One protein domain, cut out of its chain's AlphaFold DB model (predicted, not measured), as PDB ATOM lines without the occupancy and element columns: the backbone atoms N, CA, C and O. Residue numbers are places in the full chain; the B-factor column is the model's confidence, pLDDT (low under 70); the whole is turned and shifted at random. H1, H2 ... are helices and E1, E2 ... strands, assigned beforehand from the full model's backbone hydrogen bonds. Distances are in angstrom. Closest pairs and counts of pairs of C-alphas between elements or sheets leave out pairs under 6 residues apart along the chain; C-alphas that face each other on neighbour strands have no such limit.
ATOM      1  N   ASN A 394      12.738  67.759 111.941       89.19
ATOM      2  CA  ASN A 394      14.067  67.270 112.250       89.19
ATOM      3  C   ASN A 394      14.935  67.103 110.968       89.19
ATOM      4  O   ASN A 394      16.146  67.330 111.008       89.19
ATOM      5  N   GLU A 395      14.329  66.780 109.820       90.69
ATOM      6  CA  GLU A 395      14.951  66.807 108.490       90.69
ATOM      7  C   GLU A 395      15.058  68.238 107.950       90.69
ATOM      8  O   GLU A 395      16.065  68.572 107.329       90.69
ATOM      9  N   GLN A 396      14.073  69.104 108.224       93.00
ATOM     10  CA  GLN A 396      14.144  70.524 107.866       93.00
ATOM     11  C   GLN A 396      15.343  71.210 108.531       93.00
ATOM     12  O   GLN A 396      16.087  71.917 107.852       93.00
ATOM     13  N   HIS A 397      15.551  70.991 109.835       92.94
ATOM     14  CA  HIS A 397      16.705  71.525 110.566       92.94
ATOM     15  C   HIS A 397      18.021  71.050 109.940       92.94
ATOM     16  O   HIS A 397      18.869  71.868 109.576       92.94
ATOM     17  N   LEU A 398      18.160  69.733 109.737       93.62
ATOM     18  CA  LEU A 398      19.353  69.154 109.125       93.62
ATOM     19  C   LEU A 398      19.599  69.736 107.725       93.62
ATOM     20  O   LEU A 398      20.705  70.178 107.433       93.62
ATOM     21  N   PHE A 399      18.568  69.829 106.885       94.56
ATOM     22  CA  PHE A 399      18.654  70.430 105.554       94.56
ATOM     23  C   PHE A 399      19.167  71.881 105.584       94.56
ATOM     24  O   PHE A 399      20.092  72.221 104.841       94.56
ATOM     25  N   ARG A 400      18.605  72.735 106.456       94.81
ATOM     26  CA  ARG A 400      19.041  74.137 106.609       94.81
ATOM     27  C   ARG A 400      20.505  74.215 107.028       94.81
ATOM     28  O   ARG A 400      21.270  74.987 106.453       94.81
ATOM     29  N   HIS A 401      20.897  73.400 108.004       94.88
ATOM     30  CA  HIS A 401      22.244  73.415 108.561       94.88
ATOM     31  C   HIS A 401      23.286  72.831 107.600       94.88
ATOM     32  O   HIS A 401      24.391  73.354 107.524       94.88
ATOM     33  N   LEU A 402      22.945  71.819 106.799       94.88
ATOM     34  CA  LEU A 402      23.839  71.271 105.772       94.88
ATOM     35  C   LEU A 402      24.083  72.244 104.609       94.88
ATOM     36  O   LEU A 402      25.139  72.197 103.979       94.88
ATOM     37  N   ALA A 403      23.162  73.179 104.350       91.56
ATOM     38  CA  ALA A 403      23.321  74.187 103.300       91.56
ATOM     39  C   ALA A 403      24.507  75.150 103.530       91.56
ATOM     40  O   ALA A 403      24.946  75.825 102.593       91.56
ATOM     41  N   ILE A 404      25.052  75.197 104.752       92.44
ATOM     42  CA  ILE A 404      26.223  76.011 105.099       92.44
ATOM     43  C   ILE A 404      27.535  75.484 104.484       92.44
ATOM     44  O   ILE A 404      28.521  76.220 104.478       92.44
ATOM     45  N   PHE A 405      27.554  74.258 103.944       87.44
ATOM     46  CA  PHE A 405      28.726  73.633 103.320       87.44
ATOM     47  C   PHE A 405      28.739  73.829 101.794       87.44
ATOM     48  O   PHE A 405      28.046  73.098 101.080       87.44
ATOM     49  N   PRO A 406      29.512  74.788 101.249       78.81
ATOM     50  CA  PRO A 406      29.657  74.944  99.799       78.81
ATOM     51  C   PRO A 406      30.369  73.756  99.133       78.81
ATOM     52  O   PRO A 406      30.002  73.386  98.024       78.81
ATOM     53  N   GLY A 407      31.334  73.125  99.813       74.19
ATOM     54  CA  GLY A 407      32.114  71.992  99.296       74.19
ATOM     55  C   GLY A 407      31.475  70.624  99.548       74.19
ATOM     56  O   GLY A 407      32.152  69.602  99.453       74.19
ATOM     57  N   GLY A 408      30.198  70.578  99.938       86.50
ATOM     58  CA  GLY A 408      29.566  69.356 100.437       86.50
ATOM     59  C   GLY A 408      30.087  68.934 101.814       86.50
ATOM     60  O   GLY A 408      30.811  69.675 102.477       86.50
ATOM     61  N   PHE A 409      29.687  67.749 102.261       91.19
ATOM     62  CA  PHE A 409      29.889  67.285 103.630       91.19
ATOM     63  C   PHE A 409      30.011  65.757 103.710       91.19
ATOM     64  O   PHE A 409      29.506  65.027 102.855       91.19
ATOM     65  N   THR A 410      30.669  65.283 104.765       90.94
ATOM     66  CA  THR A 410      30.732  63.869 105.174       90.94
ATOM     67  C   THR A 410      29.684  63.567 106.250       90.94
ATOM     68  O   THR A 410      29.047  64.484 106.779       90.94
ATOM     69  N   VAL A 411      29.520  62.297 106.640       91.12
ATOM     70  CA  VAL A 411      28.634  61.941 107.771       91.12
ATOM     71  C   VAL A 411      29.095  62.629 109.058       91.12
ATOM     72  O   VAL A 411      28.270  63.136 109.813       91.12
ATOM     73  N   ALA A 412      30.409  62.716 109.290       90.50
ATOM     74  CA  ALA A 412      30.963  63.392 110.463       90.50
ATOM     75  C   ALA A 412      30.590  64.886 110.498       90.50
ATOM     76  O   ALA A 412      30.174  65.392 111.542       90.50
ATOM     77  N   ALA A 413      30.662  65.570 109.352       92.19
ATOM     78  CA  ALA A 413      30.224  66.958 109.226       92.19
ATOM     79  C   ALA A 413      28.713  67.095 109.476       92.19
ATOM     80  O   ALA A 413      28.284  67.968 110.227       92.19
ATOM     81  N   ALA A 414      27.900  66.200 108.906       93.12
ATOM     82  CA  ALA A 414      26.457  66.195 109.129       93.12
ATOM     83  C   ALA A 414      26.093  65.967 110.605       93.12
ATOM     84  O   ALA A 414      25.197  66.634 111.121       93.12
ATOM     85  N   ARG A 415      26.826  65.093 111.304       92.19
ATOM     86  CA  ARG A 415      26.649  64.836 112.740       92.19
ATOM     87  C   ARG A 415      26.957  66.071 113.568       92.19
ATOM     88  O   ARG A 415      26.165  66.443 114.431       92.19
ATOM     89  N   ALA A 416      28.056  66.755 113.253       91.44
ATOM     90  CA  ALA A 416      28.389  68.018 113.898       91.44
ATOM     91  C   ALA A 416      27.279  69.064 113.706       91.44
ATOM     92  O   ALA A 416      27.016  69.844 114.616       91.44
ATOM     93  N   MET A 417      26.593  69.065 112.562       92.75
ATOM     94  CA  MET A 417      25.488  69.990 112.297       92.75
ATOM     95  C   MET A 417      24.152  69.598 112.921       92.75
ATOM     96  O   MET A 417      23.352  70.487 113.214       92.75
ATOM     97  N   ALA A 418      23.890  68.302 113.089       86.94
ATOM     98  CA  ALA A 418      22.647  67.806 113.666       86.94
ATOM     99  C   ALA A 418      22.509  68.196 115.147       86.94
ATOM    100  O   ALA A 418      21.399  68.487 115.591       86.94
ATOM    101  N   GLY A 419      23.624  68.248 115.889       79.12
ATOM    102  CA  GLY A 419      23.618  68.564 117.318       79.12
ATOM    103  C   GLY A 419      22.694  67.620 118.093       79.12
ATOM    104  O   GLY A 419      22.666  66.417 117.830       79.12
ATOM    105  N   ASP A 420      21.875  68.171 118.990       73.69
ATOM    106  CA  ASP A 420      20.912  67.403 119.795       73.69
ATOM    107  C   ASP A 420      19.800  66.735 118.956       73.69
ATOM    108  O   ASP A 420      19.091  65.854 119.443       73.69
ATOM    109  N   HIS A 421      19.649  67.108 117.678       69.88
ATOM    110  CA  HIS A 421      18.645  66.543 116.770       69.88
ATOM    111  C   HIS A 421      19.087  65.258 116.053       69.88
ATOM    112  O   HIS A 421      18.275  64.711 115.294       69.88
ATOM    113  N   ASP A 422      20.322  64.778 116.271       73.38
ATOM    114  CA  ASP A 422      20.816  63.502 115.726       73.38
ATOM    115  C   ASP A 422      19.863  62.361 116.126       73.38
ATOM    116  O   ASP A 422      19.262  61.694 115.278       73.38
ATOM    117  N   GLY A 423      19.634  62.201 117.434       67.69
ATOM    118  CA  GLY A 423      18.729  61.185 117.977       67.69
ATOM    119  C   GLY A 423      19.078  59.744 117.579       67.69
ATOM    120  O   GLY A 423      18.251  58.864 117.796       67.69
ATOM    121  N   GLY A 424      20.259  59.503 116.989       78.25
ATOM    122  CA  GLY A 424      20.712  58.199 116.506       78.25
ATOM    123  C   GLY A 424      20.161  57.787 115.138       78.25
ATOM    124  O   GLY A 424      20.325  56.629 114.777       78.25
ATOM    125  N   PHE A 425      19.513  58.700 114.399       82.44
ATOM    126  CA  PHE A 425      18.892  58.422 113.092       82.44
ATOM    127  C   PHE A 425      19.449  59.308 111.960       82.44
ATOM    128  O   PHE A 425      18.741  59.656 111.006       82.44
ATOM    129  N   LEU A 426      20.680  59.804 112.105       88.06
ATOM    130  CA  LEU A 426      21.286  60.749 111.165       88.06
ATOM    131  C   LEU A 426      21.434  60.152 109.764       88.06
ATOM    132  O   LEU A 426      21.089  60.800 108.775       88.06
ATOM    133  N   GLU A 427      21.948  58.933 109.674       86.56
ATOM    134  CA  GLU A 427      22.180  58.234 108.418       86.56
ATOM    135  C   GLU A 427      20.860  57.987 107.668       86.56
ATOM    136  O   GLU A 427      20.796  58.201 106.451       86.56
ATOM    137  N   GLU A 428      19.777  57.635 108.372       84.69
ATOM    138  CA  GLU A 428      18.436  57.516 107.791       84.69
ATOM    139  C   GLU A 428      17.925  58.858 107.267       84.69
ATOM    140  O   GLU A 428      17.318  58.902 106.198       84.69
ATOM    141  N   ARG A 429      18.197  59.966 107.964       89.12
ATOM    142  CA  ARG A 429      17.778  61.310 107.526       89.12
ATOM    143  C   ARG A 429      18.562  61.802 106.324       89.12
ATOM    144  O   ARG A 429      17.966  62.363 105.412       89.12
ATOM    145  N   ILE A 430      19.875  61.581 106.284       89.12
ATOM    146  CA  ILE A 430      20.680  61.876 105.090       89.12
ATOM    147  C   ILE A 430      20.150  61.042 103.925       89.12
ATOM    148  O   ILE A 430      19.906  61.581 102.848       89.12
ATOM    149  N   SER A 431      19.891  59.752 104.157       83.88
ATOM    150  CA  SER A 431      19.301  58.868 103.152       83.88
ATOM    151  C   SER A 431      17.931  59.369 102.694       83.88
ATOM    152  O   SER A 431      17.673  59.399 101.497       83.88
ATOM    153  N   SER A 432      17.073  59.822 103.610       84.56
ATOM    154  CA  SER A 432      15.766  60.429 103.324       84.56
ATOM    155  C   SER A 432      15.906  61.691 102.466       84.56
ATOM    156  O   SER A 432      15.271  61.801 101.421       84.56
ATOM    157  N   LEU A 433      16.818  62.606 102.813       88.75
ATOM    158  CA  LEU A 433      17.094  63.811 102.023       88.75
ATOM    159  C   LEU A 433      17.661  63.491 100.630       88.75
ATOM    160  O   LEU A 433      17.359  64.205  99.668       88.75
ATOM    161  N   VAL A 434      18.456  62.423 100.503       84.25
ATOM    162  CA  VAL A 434      18.933  61.910  99.209       84.25
ATOM    163  C   VAL A 434      17.779  61.334  98.399       84.25
ATOM    164  O   VAL A 434      17.612  61.691  97.233       84.25
ATOM    165  N   TRP A 435      16.938  60.501  99.014       76.56
ATOM    166  CA  TRP A 435      15.762  59.925  98.367       76.56
ATOM    167  C   TRP A 435      14.783  60.995  97.900       76.56
ATOM    168  O   TRP A 435      14.275  60.887  96.792       76.56
ATOM    169  N   LYS A 436      14.604  62.069  98.671       76.06
ATOM    170  CA  LYS A 436      13.778  63.235  98.322       76.06
ATOM    171  C   LYS A 436      14.468  64.204  97.357       76.06
ATOM    172  O   LYS A 436      13.922  65.264  97.047       76.06
ATOM    173  N   SER A 437      15.657  63.849  96.859       76.81
ATOM    174  CA  SER A 437      16.442  64.619  95.891       76.81
ATOM    175  C   SER A 437      16.812  66.039  96.349       76.81
ATOM    176  O   SER A 437      16.989  66.940  95.527       76.81
ATOM    177  N   LEU A 438      16.923  66.262  97.660       83.12
ATOM    178  CA  LEU A 438      17.406  67.521  98.243       83.12
ATOM    179  C   LEU A 438      18.920  67.505  98.474       83.12
ATOM    180  O   LEU A 438      19.559  68.555  98.507       83.12
ATOM    181  N   VAL A 439      19.484  66.307  98.600       87.19
ATOM    182  CA  VAL A 439      20.911  66.044  98.760       87.19
ATOM    183  C   VAL A 439      21.344  65.052  97.682       87.19
ATOM    184  O   VAL A 439      20.590  64.165  97.293       87.19
ATOM    185  N   THR A 440      22.561  65.192  97.175       81.12
ATOM    186  CA  THR A 440      23.127  64.315  96.150       81.12
ATOM    187  C   THR A 440      24.390  63.655  96.678       81.12
ATOM    188  O   THR A 440      25.255  64.335  97.230       81.12
ATOM    189  N   LEU A 441      24.503  62.338  96.498       80.25
ATOM    190  CA  LEU A 441      25.733  61.599  96.767       80.25
ATOM    191  C   LEU A 441      26.753  61.878  95.653       80.25
ATOM    192  O   LEU A 441      26.461  61.714  94.470       80.25
ATOM    193  N   VAL A 442      27.951  62.291  96.046       72.75
ATOM    194  CA  VAL A 442      29.125  62.448  95.189       72.75
ATOM    195  C   VAL A 442      30.012  61.233  95.422       72.75
ATOM    196  O   VAL A 442      30.448  60.977  96.545       72.75
ATOM    197  N   HIS A 443      30.272  60.471  94.362       57.69
ATOM    198  CA  HIS A 443      31.210  59.357  94.436       57.69
ATOM    199  C   HIS A 443      32.622  59.926  94.607       57.69
ATOM    200  O   HIS A 443      33.123  60.621  93.726       57.69
ATOM    201  N   SER A 444      33.234  59.655  95.756       59.59
ATOM    202  CA  SER A 444      34.632  59.961  96.063       59.59
ATOM    203  C   SER A 444      35.362  58.647  96.334       59.59
ATOM    204  O   SER A 444      34.744  57.682  96.781       59.59
ATOM    205  N   ALA A 445      36.656  58.598  96.018       54.22
ATOM    206  CA  ALA A 445      37.452  57.373  96.077       54.22
ATOM    207  C   ALA A 445      37.685  56.850  97.511       54.22
ATOM    208  O   ALA A 445      37.848  55.645  97.671       54.22
ATOM    209  N   ASP A 446      37.662  57.726  98.526       65.00
ATOM    210  CA  ASP A 446      37.992  57.377  99.922       65.00
ATOM    211  C   ASP A 446      36.775  57.308 100.863       65.00
ATOM    212  O   ASP A 446      36.606  56.328 101.587       65.00
ATOM    213  N   GLU A 447      35.914  58.332 100.879       73.94
ATOM    214  CA  GLU A 447      34.756  58.413 101.785       73.94
ATOM    215  C   GLU A 447      33.523  58.959 101.042       73.94
ATOM    216  O   GLU A 447      33.659  59.923 100.280       73.94
ATOM    217  N   PRO A 448      32.311  58.396 101.245       80.94
ATOM    218  CA  PRO A 448      31.092  58.942 100.659       80.94
ATOM    219  C   PRO A 448      30.889  60.397 101.085       80.94
ATOM    220  O   PRO A 448      30.894  60.732 102.272       80.94
ATOM    221  N   ARG A 449      30.679  61.268 100.096       85.50
ATOM    222  CA  ARG A 449      30.443  62.694 100.311       85.50
ATOM    223  C   ARG A 449      29.100  63.077  99.728       85.50
ATOM    224  O   ARG A 449      28.717  62.607  98.663       85.50
ATOM    225  N   TRP A 450      28.396  63.971 100.398       89.75
ATOM    226  CA  TRP A 450      27.124  64.494  99.929       89.75
ATOM    227  C   TRP A 450      27.237  65.982  99.652       89.75
ATOM    228  O   TRP A 450      28.034  66.689 100.263       89.75
ATOM    229  N   ARG A 451      26.416  66.485  98.737       84.31
ATOM    230  CA  ARG A 451      26.290  67.920  98.487       84.31
ATOM    231  C   ARG A 451      24.842  68.301  98.249       84.31
ATOM    232  O   ARG A 451      24.065  67.510  97.719       84.31
ATOM    233  N   LEU A 452      24.491  69.529  98.606       85.94
ATOM    234  CA  LEU A 452      23.283  70.158  98.089       85.94
ATOM    235  C   LEU A 452      23.643  70.773  96.735       85.94
ATOM    236  O   LEU A 452      24.684  71.417  96.608       85.94
ATOM    237  N   LEU A 453      22.784  70.581  95.734       78.56
ATOM    238  CA  LEU A 453      22.873  71.327  94.476       78.56
ATOM    239  C   LEU A 453      22.804  72.831  94.768       78.56
ATOM    240  O   LEU A 453      22.135  73.236  95.718       78.56
ATOM    241  N   GLU A 454      23.478  73.664  93.981       68.25
ATOM    242  CA  GLU A 454      23.669  75.092  94.274       68.25
ATOM    243  C   GLU A 454      22.333  75.850  94.408       68.25
ATOM    244  O   GLU A 454      22.169  76.743  95.253       68.25
ATOM    245  N   THR A 455      21.329  75.440  93.636       72.31
ATOM    246  CA  THR A 455      19.954  75.936  93.748       72.31
ATOM    247  C   THR A 455      19.321  75.565  95.095       72.31
ATOM    248  O   THR A 455      18.814  76.429  95.815       72.31
ATOM    249  N   THR A 456      19.382  74.287  95.462       82.44
ATOM    250  CA  THR A 456      18.829  73.755  96.714       82.44
ATOM    251  C   THR A 456      19.568  74.307  97.938       82.44
ATOM    252  O   THR A 456      18.952  74.634  98.952       82.44
ATOM    253  N   ARG A 457      20.886  74.492  97.828       83.31
ATOM    254  CA  ARG A 457      21.751  75.078  98.853       83.31
ATOM    255  C   ARG A 457      21.388  76.535  99.122       83.31
ATOM    256  O   ARG A 457      21.202  76.905 100.276       83.31
ATOM    257  N   ALA A 458      21.219  77.355  98.084       73.25
ATOM    258  CA  ALA A 458      20.786  78.743  98.265       73.25
ATOM    259  C   ALA A 458      19.421  78.845  98.952       73.25
ATOM    260  O   ALA A 458      19.225  79.705  99.808       73.25
ATOM    261  N   TYR A 459      18.502  77.938  98.625       84.56
ATOM    262  CA  TYR A 459      17.215  77.866  99.306       84.56
ATOM    263  C   TYR A 459      17.364  77.492 100.791       84.56
ATOM    264  O   TYR A 459      16.787  78.150 101.657       84.56
ATOM    265  N   GLY A 460      18.196  76.490 101.100       88.25
ATOM    266  CA  GLY A 460      18.530  76.121 102.476       88.25
ATOM    267  C   GLY A 460      19.144  77.279 103.267       88.25
ATOM    268  O   GLY A 460      18.717  77.535 104.389       88.25
ATOM    269  N   LEU A 461      20.058  78.047 102.663       83.38
ATOM    270  CA  LEU A 461      20.654  79.244 103.272       83.38
ATOM    271  C   LEU A 461      19.635  80.361 103.533       83.38
ATOM    272  O   LEU A 461      19.732  81.048 104.549       83.38
ATOM    273  N   GLU A 462      18.655  80.549 102.645       87.19
ATOM    274  CA  GLU A 462      17.567  81.508 102.862       87.19
ATOM    275  C   GLU A 462      16.695  81.089 104.054       87.19
ATOM    276  O   GLU A 462      16.385  81.911 104.918       87.19
ATOM    277  N   LYS A 463      16.330  79.803 104.142       90.94
ATOM    278  CA  LYS A 463      15.569  79.272 105.284       90.94
ATOM    279  C   LYS A 463      16.372  79.340 106.581       90.94
ATOM    280  O   LYS A 463      15.812  79.727 107.600       90.94
ATOM    281  N   LEU A 464      17.666  79.035 106.543       92.25
ATOM    282  CA  LEU A 464      18.576  79.161 107.683       92.25
ATOM    283  C   LEU A 464      18.641  80.616 108.186       92.25
ATOM    284  O   LEU A 464      18.579  80.870 109.386       92.25
ATOM    285  N   ALA A 465      18.704  81.591 107.272       88.62
ATOM    286  CA  ALA A 465      18.665  83.010 107.621       88.62
ATOM    287  C   ALA A 465      17.298  83.437 108.187       88.62
ATOM    288  O   ALA A 465      17.254  84.148 109.189       88.62
ATOM    289  N   LYS A 466      16.188  82.972 107.597       90.38
ATOM    290  CA  LYS A 466      14.824  83.245 108.082       90.38
ATOM    291  C   LYS A 466      14.572  82.724 109.496       90.38
ATOM    292  O   LYS A 466      13.848  83.371 110.242       90.38
ATOM    293  N   ASN A 467      15.191  81.603 109.863       92.19
ATOM    294  CA  ASN A 467      15.133  81.046 111.217       92.19
ATOM    295  C   ASN A 467      16.193  81.639 112.165       92.19
ATOM    296  O   ASN A 467      16.281  81.221 113.310       92.19
ATOM    297  N   GLN A 468      16.986  82.627 111.723       93.00
ATOM    298  CA  GLN A 468      18.053  83.269 112.510       93.00
ATOM    299  C   GLN A 468      19.175  82.308 112.960       93.00
ATOM    300  O   GLN A 468      19.944  82.605 113.869       93.00
ATOM    301  N   GLU A 469      19.340  81.182 112.265       94.00
ATOM    302  CA  GLU A 469      20.294  80.116 112.607       94.00
ATOM    303  C   GLU A 469      21.657  80.288 111.911       94.00
ATOM    304  O   GLU A 469      22.615  79.571 112.203       94.00
ATOM    305  N   ARG A 470      21.784  81.248 110.981       91.69
ATOM    306  CA  ARG A 470      22.958  81.379 110.096       91.69
ATOM    307  C   ARG A 470      24.282  81.506 110.850       91.69
ATOM    308  O   ARG A 470      25.246  80.842 110.476       91.69
ATOM    309  N   ASN A 471      24.339  82.348 111.884       93.75
ATOM    310  CA  ASN A 471      25.578  82.555 112.639       93.75
ATOM    311  C   ASN A 471      25.948  81.308 113.461       93.75
ATOM    312  O   ASN A 471      27.104  80.889 113.477       93.75
ATOM    313  N   ALA A 472      24.952  80.661 114.075       93.38
ATOM    314  CA  ALA A 472      25.144  79.427 114.830       93.38
ATOM    315  C   ALA A 472      25.655  78.288 113.931       93.38
ATOM    316  O   ALA A 472      26.651  77.645 114.256       93.38
ATOM    317  N   ALA A 473      25.044  78.092 112.760       94.12
ATOM    318  CA  ALA A 473      25.479  77.084 111.799       94.12
ATOM    319  C   ALA A 473      26.878  77.374 111.226       94.12
ATOM    320  O   ALA A 473      27.682  76.456 111.057       94.12
ATOM    321  N   ALA A 474      27.206  78.643 110.953       93.75
ATOM    322  CA  ALA A 474      28.538  79.027 110.489       93.75
ATOM    323  C   ALA A 474      29.615  78.756 111.551       93.75
ATOM    324  O   ALA A 474      30.653  78.179 111.221       93.75
ATOM    325  N   ARG A 475      29.329  79.076 112.820       94.94
ATOM    326  CA  ARG A 475      30.194  78.739 113.956       94.94
ATOM    327  C   ARG A 475      30.375  77.235 114.113       94.94
ATOM    328  O   ARG A 475      31.501  76.782 114.295       94.94
ATOM    329  N   GLN A 476      29.298  76.461 114.002       94.69
ATOM    330  CA  GLN A 476      29.349  75.004 114.122       94.69
ATOM    331  C   GLN A 476      30.192  74.369 113.009       94.69
ATOM    332  O   GLN A 476      31.025  73.511 113.288       94.69
ATOM    333  N   ARG A 477      30.056  74.842 111.762       94.56
ATOM    334  CA  ARG A 477      30.920  74.414 110.653       94.56
ATOM    335  C   ARG A 477      32.381  74.779 110.896       94.56
ATOM    336  O   ARG A 477      33.250  73.939 110.689       94.56
ATOM    337  N   ALA A 478      32.663  76.011 111.320       94.44
ATOM    338  CA  ALA A 478      34.030  76.424 111.626       94.44
ATOM    339  C   ALA A 478      34.630  75.559 112.746       94.44
ATOM    340  O   ALA A 478      35.780  75.153 112.644       94.44
ATOM    341  N   LYS A 479      33.833  75.210 113.765       93.75
ATOM    342  CA  LYS A 479      34.248  74.329 114.859       93.75
ATOM    343  C   LYS A 479      34.564  72.927 114.350       93.75
ATOM    344  O   LYS A 479      35.650  72.435 114.616       93.75
ATOM    345  N   PHE A 480      33.665  72.339 113.565       93.75
ATOM    346  CA  PHE A 480      33.897  71.043 112.933       93.75
ATOM    347  C   PHE A 480      35.198  71.024 112.120       93.75
ATOM    348  O   PHE A 480      35.964  70.073 112.220       93.75
ATOM    349  N   LEU A 481      35.471  72.074 111.336       92.62
ATOM    350  CA  LEU A 481      36.712  72.167 110.563       92.62
ATOM    351  C   LEU A 481      37.938  72.319 111.474       92.62
ATOM    352  O   LEU A 481      38.939  71.655 111.229       92.62
ATOM    353  N   CYS A 482      37.871  73.127 112.538       90.12
ATOM    354  CA  CYS A 482      38.943  73.185 113.534       90.12
ATOM    355  C   CYS A 482      39.213  71.803 114.142       90.12
ATOM    356  O   CYS A 482      40.365  71.390 114.179       90.12
ATOM    357  N   ASP A 483      38.173  71.068 114.541       89.06
ATOM    358  CA  ASP A 483      38.299  69.725 115.120       89.06
ATOM    359  C   ASP A 483      38.864  68.719 114.095       89.06
ATOM    360  O   ASP A 483      39.692  67.873 114.432       89.06
ATOM    361  N   LEU A 484      38.468  68.834 112.822       87.44
ATOM    362  CA  LEU A 484      38.976  68.006 111.724       87.44
ATOM    363  C   LEU A 484      40.476  68.229 111.483       87.44
ATOM    364  O   LEU A 484      41.203  67.269 111.223       87.44
ATOM    365  N   PHE A 485      40.936  69.479 111.567       84.25
ATOM    366  CA  PHE A 485      42.333  69.853 111.335       84.25
ATOM    367  C   PHE A 485      43.188  69.893 112.612       84.25
ATOM    368  O   PHE A 485      44.411  69.983 112.509       84.25
ATOM    369  N   ALA A 486      42.591  69.740 113.799       75.94
ATOM    370  CA  ALA A 486      43.307  69.608 115.072       75.94
ATOM    371  C   ALA A 486      44.231  68.377 115.103       75.94
ATOM    372  O   ALA A 486      45.190  68.338 115.863       75.94
ATOM    373  N   ILE A 487      44.011  67.400 114.214       59.16
ATOM    374  CA  ILE A 487      44.897  66.243 114.008       59.16
ATOM    375  C   ILE A 487      46.342  66.689 113.678       59.16
ATOM    376  O   ILE A 487      47.297  65.989 114.012       59.16
ATOM    377  N   PHE A 488      46.538  67.880 113.101       56.66
ATOM    378  CA  PHE A 488      47.867  68.449 112.839       56.66
ATOM    379  C   PHE A 488      48.558  69.064 114.066       56.66
ATOM    380  O   PHE A 488      49.719  69.474 113.981       56.66
ATOM    381  N   GLU A 489      47.900  69.122 115.226       56.62
ATOM    382  CA  GLU A 489      48.580  69.505 116.468       56.62
ATOM    383  C   GLU A 489      49.620  68.449 116.883       56.62
ATOM    384  O   GLU A 489      50.678  68.808 117.413       56.62
ATOM    385  N   ASP A 490      49.380  67.173 116.555       51.03
ATOM    386  CA  ASP A 490      50.248  66.043 116.917       51.03
ATOM    387  C   ASP A 490      50.910  65.339 115.722       51.03
ATOM    388  O   ASP A 490      51.859  64.582 115.918       51.03
ATOM    389  N   VAL A 491      50.466  65.611 114.488       52.06
ATOM    390  CA  VAL A 491      51.116  65.114 113.266       52.06
ATOM    391  C   VAL A 491      51.950  66.238 112.641       52.06
ATOM    392  O   VAL A 491      51.395  67.263 112.246       52.06
ATOM    393  N   PRO A 492      53.278  66.084 112.555       46.81
ATOM    394  CA  PRO A 492      54.170  67.224 112.356       46.81
ATOM    395  C   PRO A 492      54.341  67.670 110.885       46.81
ATOM    396  O   PRO A 492      54.787  68.792 110.632       46.81
ATOM    397  N   VAL A 493      53.860  66.872 109.921       56.66
ATOM    398  CA  VAL A 493      53.726  67.218 108.494       56.66
ATOM    399  C   VAL A 493      52.441  66.606 107.934       56.66
ATOM    400  O   VAL A 493      52.158  65.432 108.164       56.66
ATOM    401  N   VAL A 494      51.688  67.372 107.135       59.31
ATOM    402  CA  VAL A 494      50.602  66.814 106.310       59.31
ATOM    403  C   VAL A 494      51.225  65.871 105.300       59.31
ATOM    404  O   VAL A 494      51.926  66.312 104.383       59.31
ATOM    405  N   THR A 495      51.011  64.572 105.481       61.59
ATOM    406  CA  THR A 495      51.575  63.589 104.567       61.59
ATOM    407  C   THR A 495      50.772  63.584 103.268       61.59
ATOM    408  O   THR A 495      49.576  63.878 103.253       61.59
ATOM    409  N   MET A 496      51.404  63.192 102.155       59.31
ATOM    410  CA  MET A 496      50.712  63.011 100.866       59.31
ATOM    411  C   MET A 496      49.503  62.063 100.969       59.31
ATOM    412  O   MET A 496      48.608  62.125 100.133       59.31
ATOM    413  N   ARG A 497      49.467  61.194 101.993       64.94
ATOM    414  CA  ARG A 497      48.365  60.260 102.248       64.94
ATOM    415  C   ARG A 497      47.122  60.934 102.825       64.94
ATOM    416  O   ARG A 497      46.037  60.402 102.641       64.94
ATOM    417  N   ASP A 498      47.259  62.090 103.472       69.50
ATOM    418  CA  ASP A 498      46.132  62.784 104.103       69.50
ATOM    419  C   ASP A 498      45.467  63.812 103.169       69.50
ATOM    420  O   ASP A 498      44.320  64.212 103.376       69.50
ATOM    421  N   LEU A 499      46.160  64.229 102.101       73.44
ATOM    422  CA  LEU A 499      45.664  65.228 101.147       73.44
ATOM    423  C   LEU A 499      44.319  64.866 100.489       73.44
ATOM    424  O   LEU A 499      43.460  65.749 100.443       73.44
ATOM    425  N   PRO A 500      44.062  63.621 100.033       74.38
ATOM    426  CA  PRO A 500      42.771  63.262  99.435       74.38
ATOM    427  C   PRO A 500      41.569  63.530 100.352       74.38
ATOM    428  O   PRO A 500      40.491  63.879  99.872       74.38
ATOM    429  N   ARG A 501      41.763  63.442 101.674       77.44
ATOM    430  CA  ARG A 501      40.734  63.736 102.678       77.44
ATOM    431  C   ARG A 501      40.491  65.235 102.859       77.44
ATOM    432  O   ARG A 501      39.370  65.638 103.158       77.44
ATOM    433  N   PHE A 502      41.523  66.063 102.700       80.56
ATOM    434  CA  PHE A 502      41.475  67.488 103.043       80.56
ATOM    435  C   PHE A 502      41.230  68.419 101.857       80.56
ATOM    436  O   PHE A 502      40.612  69.464 102.035       80.56
ATOM    437  N   ILE A 503      41.647  68.039 100.647       79.44
ATOM    438  CA  ILE A 503      41.410  68.828  99.428       79.44
ATOM    439  C   ILE A 503      39.914  69.136  99.213       79.44
ATOM    440  O   ILE A 503      39.594  70.294  98.931       79.44
ATOM    441  N   PRO A 504      38.974  68.184  99.405       82.50
ATOM    442  CA  PRO A 504      37.543  68.463  99.261       82.50
ATOM    443  C   PRO A 504      36.991  69.510 100.244       82.50
ATOM    444  O   PRO A 504      35.895  70.029 100.030       82.50
ATOM    445  N   GLU A 505      37.717  69.830 101.321       86.50
ATOM    446  CA  GLU A 505      37.307  70.824 102.316       86.50
ATOM    447  C   GLU A 505      37.705  72.261 101.955       86.50
ATOM    448  O   GLU A 505      37.299  73.179 102.661       86.50
ATOM    449  N   LEU A 506      38.442  72.499 100.864       81.69
ATOM    450  CA  LEU A 506      38.959  73.829 100.511       81.69
ATOM    451  C   LEU A 506      37.879  74.924 100.516       81.69
ATOM    452  O   LEU A 506      38.047  75.963 101.158       81.69
ATOM    453  N   ASP A 507      36.747  74.687  99.855       80.62
ATOM    454  CA  ASP A 507      35.659  75.672  99.800       80.62
ATOM    455  C   ASP A 507      34.937  75.822 101.144       80.62
ATOM    456  O   ASP A 507      34.476  76.912 101.497       80.62
ATOM    457  N   ASN A 508      34.890  74.751 101.941       87.12
ATOM    458  CA  ASN A 508      34.385  74.813 103.306       87.12
ATOM    459  C   ASN A 508      35.332  75.636 104.194       87.12
ATOM    460  O   ASN A 508      34.859  76.447 104.986       87.12
ATOM    461  N   VAL A 509      36.649  75.523 104.036       90.38
ATOM    462  CA  VAL A 509      37.623  76.344 104.767       90.38
ATOM    463  C   VAL A 509      37.514  77.809 104.358       90.38
ATOM    464  O   VAL A 509      37.369  78.665 105.230       90.38
ATOM    465  N   ARG A 510      37.473  78.116 103.055       87.31
ATOM    466  CA  ARG A 510      37.291  79.491 102.547       87.31
ATOM    467  C   ARG A 510      36.074  80.166 103.167       87.31
ATOM    468  O   ARG A 510      36.203  81.201 103.817       87.31
ATOM    469  N   ALA A 511      34.912  79.519 103.078       84.75
ATOM    470  CA  ALA A 511      33.685  80.061 103.647       84.75
ATOM    471  C   ALA A 511      33.728  80.164 105.183       84.75
ATOM    472  O   ALA A 511      32.956  80.920 105.771       84.75
ATOM    473  N   ALA A 512      34.541  79.354 105.874       93.06
ATOM    474  CA  ALA A 512      34.651  79.398 107.335       93.06
ATOM    475  C   ALA A 512      35.518  80.578 107.768       93.06
ATOM    476  O   ALA A 512      35.145  81.283 108.701       93.06
ATOM    477  N   LEU A 513      36.606  80.841 107.045       92.62
ATOM    478  CA  LEU A 513      37.469  81.999 107.264       92.62
ATOM    479  C   LEU A 513      36.756  83.310 106.925       92.62
ATOM    480  O   LEU A 513      36.843  84.258 107.702       92.62
ATOM    481  N   ASP A 514      35.993  83.351 105.829       87.50
ATOM    482  CA  ASP A 514      35.184  84.526 105.472       87.50
ATOM    483  C   ASP A 514      34.181  84.883 106.576       87.50
ATOM    484  O   ASP A 514      34.017  86.052 106.919       87.50
ATOM    485  N   TRP A 515      33.541  83.873 107.177       94.25
ATOM    486  CA  TRP A 515      32.687  84.080 108.343       94.25
ATOM    487  C   TRP A 515      33.494  84.501 109.577       94.25
ATOM    488  O   TRP A 515      33.146  85.496 110.207       94.25
ATOM    489  N   ALA A 516      34.568  83.783 109.913       94.75
ATOM    490  CA  ALA A 516      35.344  83.989 111.136       94.75
ATOM    491  C   ALA A 516      35.971  85.389 111.221       94.75
ATOM    492  O   ALA A 516      36.032  85.972 112.301       94.75
ATOM    493  N   PHE A 517      36.393  85.951 110.086       93.00
ATOM    494  CA  PHE A 517      36.953  87.301 110.011       93.00
ATOM    495  C   PHE A 517      35.918  88.399 109.716       93.00
ATOM    496  O   PHE A 517      36.293  89.568 109.608       93.00
ATOM    497  N   SER A 518      34.632  88.057 109.605       91.50
ATOM    498  CA  SER A 518      33.549  89.043 109.514       91.50
ATOM    499  C   SER A 518      33.266  89.713 110.866       91.50
ATOM    500  O   SER A 518      33.729  89.260 111.913       91.50
ATOM    501  N   GLU A 519      32.455  90.775 110.870       89.81
ATOM    502  CA  GLU A 519      32.062  91.489 112.100       89.81
ATOM    503  C   GLU A 519      31.324  90.607 113.122       89.81
ATOM    504  O   GLU A 519      31.408  90.853 114.321       89.81
ATOM    505  N   GLN A 520      30.610  89.578 112.656       87.75
ATOM    506  CA  GLN A 520      29.827  88.660 113.495       87.75
ATOM    507  C   GLN A 520      30.558  87.335 113.773       87.75
ATOM    508  O   GLN A 520      29.980  86.431 114.383       87.75
ATOM    509  N   GLY A 521      31.791  87.208 113.275       90.56
ATOM    510  CA  GLY A 521      32.594  85.995 113.320       90.56
ATOM    511  C   GLY A 521      33.406  85.820 114.597       90.56
ATOM    512  O   GLY A 521      33.491  86.701 115.452       90.56
ATOM    513  N   ASP A 522      34.048  84.658 114.697       91.81
ATOM    514  CA  ASP A 522      34.998  84.334 115.758       91.81
ATOM    515  C   ASP A 522      36.430  84.365 115.200       91.81
ATOM    516  O   ASP A 522      36.917  83.394 114.610       91.81
ATOM    517  N   LYS A 523      37.114  85.504 115.380       91.94
ATOM    518  CA  LYS A 523      38.478  85.705 114.867       91.94
ATOM    519  C   LYS A 523      39.459  84.676 115.421       91.94
ATOM    520  O   LYS A 523      40.364  84.278 114.696       91.94
ATOM    521  N   ALA A 524      39.278  84.215 116.660       89.25
ATOM    522  CA  ALA A 524      40.154  83.209 117.254       89.25
ATOM    523  C   ALA A 524      40.057  81.872 116.515       89.25
ATOM    524  O   ALA A 524      41.081  81.287 116.159       89.25
ATOM    525  N   MET A 525      38.832  81.437 116.202       90.19
ATOM    526  CA  MET A 525      38.612  80.262 115.355       90.19
ATOM    527  C   MET A 525      39.193  80.458 113.953       90.19
ATOM    528  O   MET A 525      39.794  79.535 113.410       90.19
ATOM    529  N   GLY A 526      39.063  81.660 113.383       92.06
ATOM    530  CA  GLY A 526      39.654  82.000 112.086       92.06
ATOM    531  C   GLY A 526      41.176  81.857 112.072       92.06
ATOM    532  O   GLY A 526      41.726  81.270 111.142       92.06
ATOM    533  N   VAL A 527      41.860  82.335 113.117       91.25
ATOM    534  CA  VAL A 527      43.320  82.203 113.232       91.25
ATOM    535  C   VAL A 527      43.739  80.743 113.399       91.25
ATOM    536  O   VAL A 527      44.647  80.296 112.697       91.25
ATOM    537  N   ALA A 528      43.063  79.991 114.273       88.88
ATOM    538  CA  ALA A 528      43.350  78.573 114.484       88.88
ATOM    539  C   ALA A 528      43.155  77.753 113.196       88.88
ATOM    540  O   ALA A 528      44.051  77.013 112.791       88.88
ATOM    541  N   LEU A 529      42.026  77.946 112.504       91.62
ATOM    542  CA  LEU A 529      41.715  77.243 111.261       91.62
ATOM    543  C   LEU A 529      42.702  77.589 110.138       91.62
ATOM    544  O   LEU A 529      43.162  76.694 109.433       91.62
ATOM    545  N   ALA A 530      43.052  78.872 109.978       92.38
ATOM    546  CA  ALA A 530      44.016  79.298 108.966       92.38
ATOM    547  C   ALA A 530      45.399  78.674 109.211       92.38
ATOM    548  O   ALA A 530      46.007  78.166 108.273       92.38
ATOM    549  N   ALA A 531      45.872  78.664 110.463       88.62
ATOM    550  CA  ALA A 531      47.141  78.040 110.835       88.62
ATOM    551  C   ALA A 531      47.142  76.526 110.561       88.62
ATOM    552  O   ALA A 531      48.104  75.999 110.000       88.62
ATOM    553  N   ALA A 532      46.052  75.841 110.919       86.81
ATOM    554  CA  ALA A 532      45.926  74.396 110.764       86.81
ATOM    555  C   ALA A 532      45.839  73.963 109.288       86.81
ATOM    556  O   ALA A 532      46.476  72.988 108.898       86.81
ATOM    557  N   TYR A 533      45.115  74.710 108.446       89.38
ATOM    558  CA  TYR A 533      44.954  74.387 107.020       89.38
ATOM    559  C   TYR A 533      46.129  74.849 106.137       89.38
ATOM    560  O   TYR A 533      46.271  74.409 104.995       89.38
ATOM    561  N   ALA A 534      47.009  75.705 106.666       88.62
ATOM    562  CA  ALA A 534      48.132  76.299 105.945       88.62
ATOM    563  C   ALA A 534      48.985  75.334 105.101       88.62
ATOM    564  O   ALA A 534      49.271  75.663 103.942       88.62
ATOM    565  N   PRO A 535      49.364  74.141 105.601       84.12
ATOM    566  CA  PRO A 535      50.165  73.211 104.813       84.12
ATOM    567  C   PRO A 535      49.423  72.668 103.583       84.12
ATOM    568  O   PRO A 535      50.054  72.390 102.566       84.12
ATOM    569  N   VAL A 536      48.090  72.534 103.646       83.81
ATOM    570  CA  VAL A 536      47.275  72.039 102.523       83.81
ATOM    571  C   VAL A 536      47.304  73.039 101.367       83.81
ATOM    572  O   VAL A 536      47.493  72.632 100.222       83.81
ATOM    573  N   TRP A 537      47.206  74.349 101.639       86.25
ATOM    574  CA  TRP A 537      47.358  75.359 100.581       86.25
ATOM    575  C   TRP A 537      48.742  75.313  99.926       86.25
ATOM    576  O   TRP A 537      48.825  75.451  98.706       86.25
ATOM    577  N   LEU A 538      49.816  75.116 100.704       83.50
ATOM    578  CA  LEU A 538      51.164  74.997 100.140       83.50
ATOM    579  C   LEU A 538      51.300  73.762  99.241       83.50
ATOM    580  O   LEU A 538      51.842  73.880  98.144       83.50
ATOM    581  N   HIS A 539      50.764  72.612  99.662       82.19
ATOM    582  CA  HIS A 539      50.744  71.389  98.849       82.19
ATOM    583  C   HIS A 539      49.954  71.555  97.547       82.19
ATOM    584  O   HIS A 539      50.363  71.047  96.509       82.19
ATOM    585  N   LEU A 540      48.857  72.316  97.580       80.12
ATOM    586  CA  LEU A 540      48.064  72.666  96.397       80.12
ATOM    587  C   LEU A 540      48.682  73.788  95.541       80.12
ATOM    588  O   LEU A 540      48.057  74.230  94.579       80.12
ATOM    589  N   ALA A 541      49.873  74.283  95.894       80.19
ATOM    590  CA  ALA A 541      50.518  75.444  95.276       80.19
ATOM    591  C   ALA A 541      49.658  76.732  95.283       80.19
ATOM    592  O   ALA A 541      49.913  77.670  94.526       80.19
ATOM    593  N   LEU A 542      48.683  76.836  96.192       78.31
ATOM    594  CA  LEU A 542      47.838  78.019  96.407       78.31
ATOM    595  C   LEU A 542      48.550  79.047  97.305       78.31
ATOM    596  O   LEU A 542      48.019  79.509  98.316       78.31
ATOM    597  N   VAL A 543      49.788  79.401  96.946       82.69
ATOM    598  CA  VAL A 543      50.708  80.171  97.802       82.69
ATOM    599  C   VAL A 543      50.194  81.586  98.091       82.69
ATOM    600  O   VAL A 543      50.284  82.057  99.224       82.69
ATOM    601  N   THR A 544      49.609  82.259  97.096       81.44
ATOM    602  CA  THR A 544      49.042  83.608  97.263       81.44
ATOM    603  C   THR A 544      47.859  83.605  98.232       81.44
ATOM    604  O   THR A 544      47.805  84.439  99.132       81.44
ATOM    605  N   GLU A 545      46.950  82.633  98.100       85.00
ATOM    606  CA  GLU A 545      45.804  82.489  99.006       85.00
ATOM    607  C   GLU A 545      46.266  82.160 100.431       85.00
ATOM    608  O   GLU A 545      45.802  82.788 101.382       85.00
ATOM    609  N   CYS A 546      47.226  81.239 100.571       90.12
ATOM    610  CA  CYS A 546      47.852  80.901 101.850       90.12
ATOM    611  C   CYS A 546      48.389  82.154 102.553       90.12
ATOM    612  O   CYS A 546      48.030  82.435 103.697       90.12
ATOM    613  N   ARG A 547      49.198  82.953 101.842       93.94
ATOM    614  CA  ARG A 547      49.762  84.202 102.360       93.94
ATOM    615  C   ARG A 547      48.671  85.157 102.828       93.94
ATOM    616  O   ARG A 547      48.744  85.660 103.946       93.94
ATOM    617  N   ASP A 548      47.684  85.433 101.981       90.06
ATOM    618  CA  ASP A 548      46.678  86.457 102.266       90.06
ATOM    619  C   ASP A 548      45.811  86.061 103.473       90.06
ATOM    620  O   ASP A 548      45.573  86.885 104.363       90.06
ATOM    621  N   ARG A 549      45.432  84.779 103.576       92.06
ATOM    622  CA  ARG A 549      44.695  84.243 104.732       92.06
ATOM    623  C   ARG A 549      45.531  84.236 106.011       92.06
ATOM    624  O   ARG A 549      45.021  84.615 107.064       92.06
ATOM    625  N   LEU A 550      46.810  83.864 105.945       93.50
ATOM    626  CA  LEU A 550      47.687  83.870 107.120       93.50
ATOM    627  C   LEU A 550      48.061  85.277 107.579       93.50
ATOM    628  O   LEU A 550      48.182  85.506 108.778       93.50
ATOM    629  N   ARG A 551      48.179  86.242 106.666       93.19
ATOM    630  CA  ARG A 551      48.383  87.650 107.022       93.19
ATOM    631  C   ARG A 551      47.150  88.228 107.717       93.19
ATOM    632  O   ARG A 551      47.285  88.891 108.743       93.19
ATOM    633  N   GLN A 552      45.952  87.921 107.215       92.25
ATOM    634  CA  GLN A 552      44.692  88.267 107.883       92.25
ATOM    635  C   GLN A 552      44.610  87.648 109.291       92.25
ATOM    636  O   GLN A 552      44.208  88.313 110.251       92.25
ATOM    637  N   ALA A 553      45.052  86.394 109.430       92.06
ATOM    638  CA  ALA A 553      45.144  85.716 110.713       92.06
ATOM    639  C   ALA A 553      46.165  86.392 111.651       92.06
ATOM    640  O   ALA A 553      45.828  86.702 112.792       92.06
ATOM    641  N   GLN A 554      47.370  86.712 111.166       90.81
ATOM    642  CA  GLN A 554      48.427  87.379 111.934       90.81
ATOM    643  C   GLN A 554      47.969  88.732 112.495       90.81
ATOM    644  O   GLN A 554      48.179  89.016 113.674       90.81
ATOM    645  N   GLN A 555      47.277  89.535 111.683       89.50
ATOM    646  CA  GLN A 555      46.700  90.820 112.098       89.50
ATOM    647  C   GLN A 555      45.621  90.672 113.183       89.50
ATOM    648  O   GLN A 555      45.342  91.619 113.916       89.50
ATOM    649  N   SER A 556      45.028  89.483 113.305       85.88
ATOM    650  CA  SER A 556      43.955  89.184 114.255       85.88
ATOM    651  C   SER A 556      44.438  88.502 115.544       85.88
ATOM    652  O   SER A 556      43.637  88.351 116.466       85.88
ATOM    653  N   ILE A 557      45.725  88.133 115.656       76.69
ATOM    654  CA  ILE A 557      46.292  87.433 116.830       76.69
ATOM    655  C   ILE A 557      46.064  88.217 118.132       76.69
ATOM    656  O   ILE A 557      45.750  87.617 119.152       76.69
ATOM    657  N   GLY A 558      46.152  89.552 118.099       67.12
ATOM    658  CA  GLY A 558      45.954  90.399 119.286       67.12
ATOM    659  C   GLY A 558      44.519  90.439 119.832       67.12
ATOM    660  O   GLY A 558      44.295  91.005 120.895       67.12
ATOM    661  N   VAL A 559      43.551  89.864 119.110       59.00
ATOM    662  CA  VAL A 559      42.127  89.802 119.492       59.00
ATOM    663  C   VAL A 559      41.722  88.385 119.936       59.00
ATOM    664  O   VAL A 559      40.643  88.198 120.493       59.00
ATOM    665  N   ALA A 560      42.571  87.380 119.704       59.38
ATOM    666  CA  ALA A 560      42.312  85.981 120.037       59.38
ATOM    667  C   ALA A 560      42.851  85.615 121.440       59.38
ATOM    668  O   ALA A 560      43.792  86.252 121.918       59.38
ATOM    669  N   PRO A 561      42.312  84.566 122.099       62.59
ATOM    670  CA  PRO A 561      43.020  83.871 123.170       62.59
ATOM    671  C   PRO A 561      44.413  83.456 122.688       62.59
ATOM    672  O   PRO A 561      44.620  83.253 121.489       62.59
ATOM    673  N   GLU A 562      45.359  83.316 123.614       72.56
ATOM    674  CA  GLU A 562      46.721  82.919 123.273       72.56
ATOM    675  C   GLU A 562      46.710  81.610 122.469       72.56
ATOM    676  O   GLU A 562      46.255  80.568 122.945       72.56
ATOM    677  N   LEU A 563      47.151  81.689 121.208       76.44
ATOM    678  CA  LEU A 563      47.233  80.526 120.331       76.44
ATOM    679  C   LEU A 563      48.184  79.494 120.932       76.44
ATOM    680  O   LEU A 563      49.263  79.882 121.392       76.44
ATOM    681  N   PRO A 564      47.857  78.192 120.835       84.25
ATOM    682  CA  PRO A 564      48.791  77.140 121.190       84.25
ATOM    683  C   PRO A 564      50.160  77.389 120.532       84.25
ATOM    684  O   PRO A 564      50.204  77.674 119.326       84.25
ATOM    685  N   PRO A 565      51.281  77.270 121.273       86.19
ATOM    686  CA  PRO A 565      52.623  77.551 120.756       86.19
ATOM    687  C   PRO A 565      52.930  76.859 119.419       86.19
ATOM    688  O   PRO A 565      53.506  77.469 118.514       86.19
ATOM    689  N   LYS A 566      52.456  75.617 119.249       83.38
ATOM    690  CA  LYS A 566      52.564  74.841 118.005       83.38
ATOM    691  C   LYS A 566      51.874  75.521 116.813       83.38
ATOM    692  O   LYS A 566      52.499  75.695 115.768       83.38
ATOM    693  N   LEU A 567      50.615  75.944 116.969       82.94
ATOM    694  CA  LEU A 567      49.852  76.620 115.909       82.94
ATOM    695  C   LEU A 567      50.425  78.004 115.593       82.94
ATOM    696  O   LEU A 567      50.491  78.389 114.427       82.94
ATOM    697  N   LYS A 568      50.893  78.738 116.611       88.12
ATOM    698  CA  LYS A 568      51.556  80.037 116.421       88.12
ATOM    699  C   LYS A 568      52.852  79.897 115.619       88.12
ATOM    700  O   LYS A 568      53.069  80.650 114.671       88.12
ATOM    701  N   THR A 569      53.675  78.904 115.955       89.25
ATOM    702  CA  THR A 569      54.906  78.573 115.220       89.25
ATOM    703  C   THR A 569      54.607  78.215 113.768       89.25
ATOM    704  O   THR A 569      55.247  78.736 112.855       89.25
ATOM    705  N   GLN A 570      53.596  77.372 113.543       87.69
ATOM    706  CA  GLN A 570      53.172  76.941 112.213       87.69
ATOM    707  C   GLN A 570      52.668  78.109 111.354       87.69
ATOM    708  O   GLN A 570      53.110  78.261 110.215       87.69
ATOM    709  N   LEU A 571      51.809  78.970 111.909       90.50
ATOM    710  CA  LEU A 571      51.311  80.173 111.239       90.50
ATOM    711  C   LEU A 571      52.462  81.068 110.777       90.50
ATOM    712  O   LEU A 571      52.518  81.435 109.605       90.50
ATOM    713  N   LEU A 572      53.381  81.410 111.685       92.50
ATOM    714  CA  LEU A 572      54.490  82.322 111.396       92.50
ATOM    715  C   LEU A 572      55.482  81.721 110.390       92.50
ATOM    716  O   LEU A 572      55.925  82.413 109.474       92.50
ATOM    717  N   THR A 573      55.781  80.427 110.519       92.44
ATOM    718  CA  THR A 573      56.687  79.707 109.613       92.44
ATOM    719  C   THR A 573      56.128  79.646 108.193       92.44
ATOM    720  O   THR A 573      56.820  80.000 107.237       92.44
ATOM    721  N   ILE A 574      54.863  79.239 108.039       92.19
ATOM    722  CA  ILE A 574      54.245  79.086 106.717       92.19
ATOM    723  C   ILE A 574      53.951  80.444 106.078       92.19
ATOM    724  O   ILE A 574      54.159  80.594 104.874       92.19
ATOM    725  N   LEU A 575      53.552  81.453 106.860       94.50
ATOM    726  CA  LEU A 575      53.421  82.818 106.353       94.50
ATOM    727  C   LEU A 575      54.755  83.309 105.783       94.50
ATOM    728  O   LEU A 575      54.787  83.791 104.653       94.50
ATOM    729  N   GLY A 576      55.862  83.113 106.508       93.56
ATOM    730  CA  GLY A 576      57.177  83.519 106.021       93.56
ATOM    731  C   GLY A 576      57.617  82.774 104.760       93.56
ATOM    732  O   GLY A 576      58.136  83.400 103.837       93.56
ATOM    733  N   LEU A 577      57.333  81.471 104.653       91.75
ATOM    734  CA  LEU A 577      57.550  80.715 103.412       91.75
ATOM    735  C   LEU A 577      56.716  81.263 102.246       91.75
ATOM    736  O   LEU A 577      57.248  81.480 101.158       91.75
ATOM    737  N   ALA A 578      55.426  81.521 102.462       90.31
ATOM    738  CA  ALA A 578      54.538  82.035 101.424       90.31
ATOM    739  C   ALA A 578      54.941  83.450 100.964       90.31
ATOM    740  O   ALA A 578      54.888  83.767  99.773       90.31
ATOM    741  N   GLU A 579      55.400  84.305 101.880       93.62
ATOM    742  CA  GLU A 579      55.926  85.638 101.568       93.62
ATOM    743  C   GLU A 579      57.262  85.583 100.817       93.62
ATOM    744  O   GLU A 579      57.469  86.374  99.891       93.62
ATOM    745  N   ASN A 580      58.136  84.630 101.155       90.81
ATOM    746  CA  ASN A 580      59.375  84.380 100.420       90.81
ATOM    747  C   ASN A 580      59.078  83.935  98.977       90.81
ATOM    748  O   ASN A 580      59.623  84.510  98.037       90.81
ATOM    749  N   TYR A 581      58.175  82.966  98.788       87.88
ATOM    750  CA  TYR A 581      57.805  82.458  97.460       87.88
ATOM    751  C   TYR A 581      57.070  83.481  96.592       87.88
ATOM    752  O   TYR A 581      57.224  83.476  95.374       87.88
ATOM    753  N   THR A 582      56.284  84.371  97.200       88.75
ATOM    754  CA  THR A 582      55.572  85.428  96.464       88.75
ATOM    755  C   THR A 582      56.394  86.706  96.282       88.75
ATOM    756  O   THR A 582      55.904  87.651  95.668       88.75
ATOM    757  N   GLY A 583      57.630  86.753  96.792       87.75
ATOM    758  CA  GLY A 583      58.542  87.888  96.626       87.75
ATOM    759  C   GLY A 583      58.145  89.151  97.398       87.75
ATOM    760  O   GLY A 583      58.635  90.231  97.080       87.75
ATOM    761  N   VAL A 584      57.261  89.037  98.395       88.25
ATOM    762  CA  VAL A 584      56.757  90.179  99.190       88.25
ATOM    763  C   VAL A 584      57.261  90.191 100.627       88.25
ATOM    764  O   VAL A 584      56.827  91.031 101.411       88.25
ATOM    765  N   ALA A 585      58.131  89.251 100.997       88.44
ATOM    766  CA  ALA A 585      58.718  89.238 102.324       88.44
ATOM    767  C   ALA A 585      59.428  90.573 102.602       88.44
ATOM    768  O   ALA A 585      60.151  91.075 101.734       88.44
ATOM    769  N   ASP A 586      59.400  91.040 103.851       88.38
ATOM    770  CA  ASP A 586      60.157  92.206 104.339       88.38
ATOM    771  C   ASP A 586      60.887  91.906 105.674       88.38
ATOM    772  O   ASP A 586      61.264  90.757 105.928       88.38
ATOM    773  N   GLU A 587      61.185  92.918 106.492       88.38
ATOM    774  CA  GLU A 587      61.787  92.726 107.822       88.38
ATOM    775  C   GLU A 587      60.769  92.216 108.860       88.38
ATOM    776  O   GLU A 587      61.139  91.515 109.803       88.38
TER     777      GLU A 587
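Overview. This is residues 394 to 587 of the 668 residues of the protein "OmpR/PhoB-type domain-containing protein" of Rhizobium sp. Root708 (UniProt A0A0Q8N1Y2). Two helical lobes stand end to end along the longest axis, with the long, kinked helix H5 running from one into the other. The first lobe holds the short helices H1 to H4, with H2, H3 and H4 packed on H1, and the small hairpin E1 and E2 near H3; in the second, H6 to H9 fold back and forth with H7 in the middle, the centres of H7, H8 and H9 making a triangle. The printed part has 194 residues, with nine named helices and two named strands in the order H1 H2 H3 E1 E2 H4 H5 H6 H7 H8 H9; the class is mostly helix and the two strands are antiparallel. The whole is compact by its radius of gyration of the C-alphas, 17.3 A, but elongated in outline, spanning 56 by 37 by 29 A.

Arrangement. H1, residues 394 to 402, touches H2, residues 411 to 421, at a steep tilt of 47 degrees, opposite ways, with the C-alphas of Leu 398 and Ala 418 closest at 5.8 A. H3, residues 426 to 435, only just touches H1, with 3 pairs of C-alphas within 8 A; the closest are Glu 395 and Arg 429, 6.3 A apart. The strands E1, residues 440 to 442, and E2, residues 449 to 451, form an antiparallel hairpin, with N 442 and O 449 at 2.7 A and N 440 and O 451 at 2.8 A, within hydrogen-bond range. H4, residues 454 to 466, touches H1 with residues 460 to 464 alone; the closest C-alphas are Arg 400 and Gly 460, 4.6 A. H5, residues 470 to 489, touches H2 with residues 473 to 480 alone, at a steep tilt of 48 degrees, the closest C-alphas being Ala 416 and Phe 480 at 6.4 A. H5 and H6, residues 499 to 516, are a helical hairpin at a steep tilt of 44 degrees, with the C-alphas of Ala 478 and Ala 512 closest at 5.3 A. The hub is H7, residues 523 to 539, which touches H5, H6, H8 and H9. H7 and H8, residues 543 to 559, are a helical hairpin at a shallow tilt of 22 degrees; their closest C-alphas, Val 527 and Ala 553, are 4.7 A apart. H9, residues 565 to 581, touches H7 at a steep tilt of 51 degrees, the same way, with the C-alphas of Ala 531 and Leu 571 closest at 4.7 A. H1, H2, H3 and H4 are apart from H6, H7, H8 and H9. Every O i to N i+4 pair is within hydrogen-bond range in H1, H3, H4 and H9; the figures are 5 of 7 in H2, 13 of 16 in H5, 9 of 14 in H6, 11 of 13 in H7 and 11 of 13 in H8.

Along the chain. H1 begins at C-alpha 394, (14.067, 67.270, 112.250). H5 runs 28.9 A from C-alpha 470 at (22.958, 81.379, 110.096) and has a kink of 29 degrees near residue 483. H6, 23.6 A long, has a kink of 51 degrees near residue 507, and H7, 24.7 A long, one of 43 degrees near residue 532. H8 is 25.2 A long and H9 24.4 A, ending at C-alpha 581, (57.805, 82.458, 97.460).

Size, cuts and confidence. The C-alphas farthest apart are those of Trp 435 and Glu 587, 57.3 A. The printed part has no cut, and no link is long. The mean pLDDT of the printed part is 84.0; 23 residues are under 70, among them residues 443 to 446, 487 to 498 and 558 to 561.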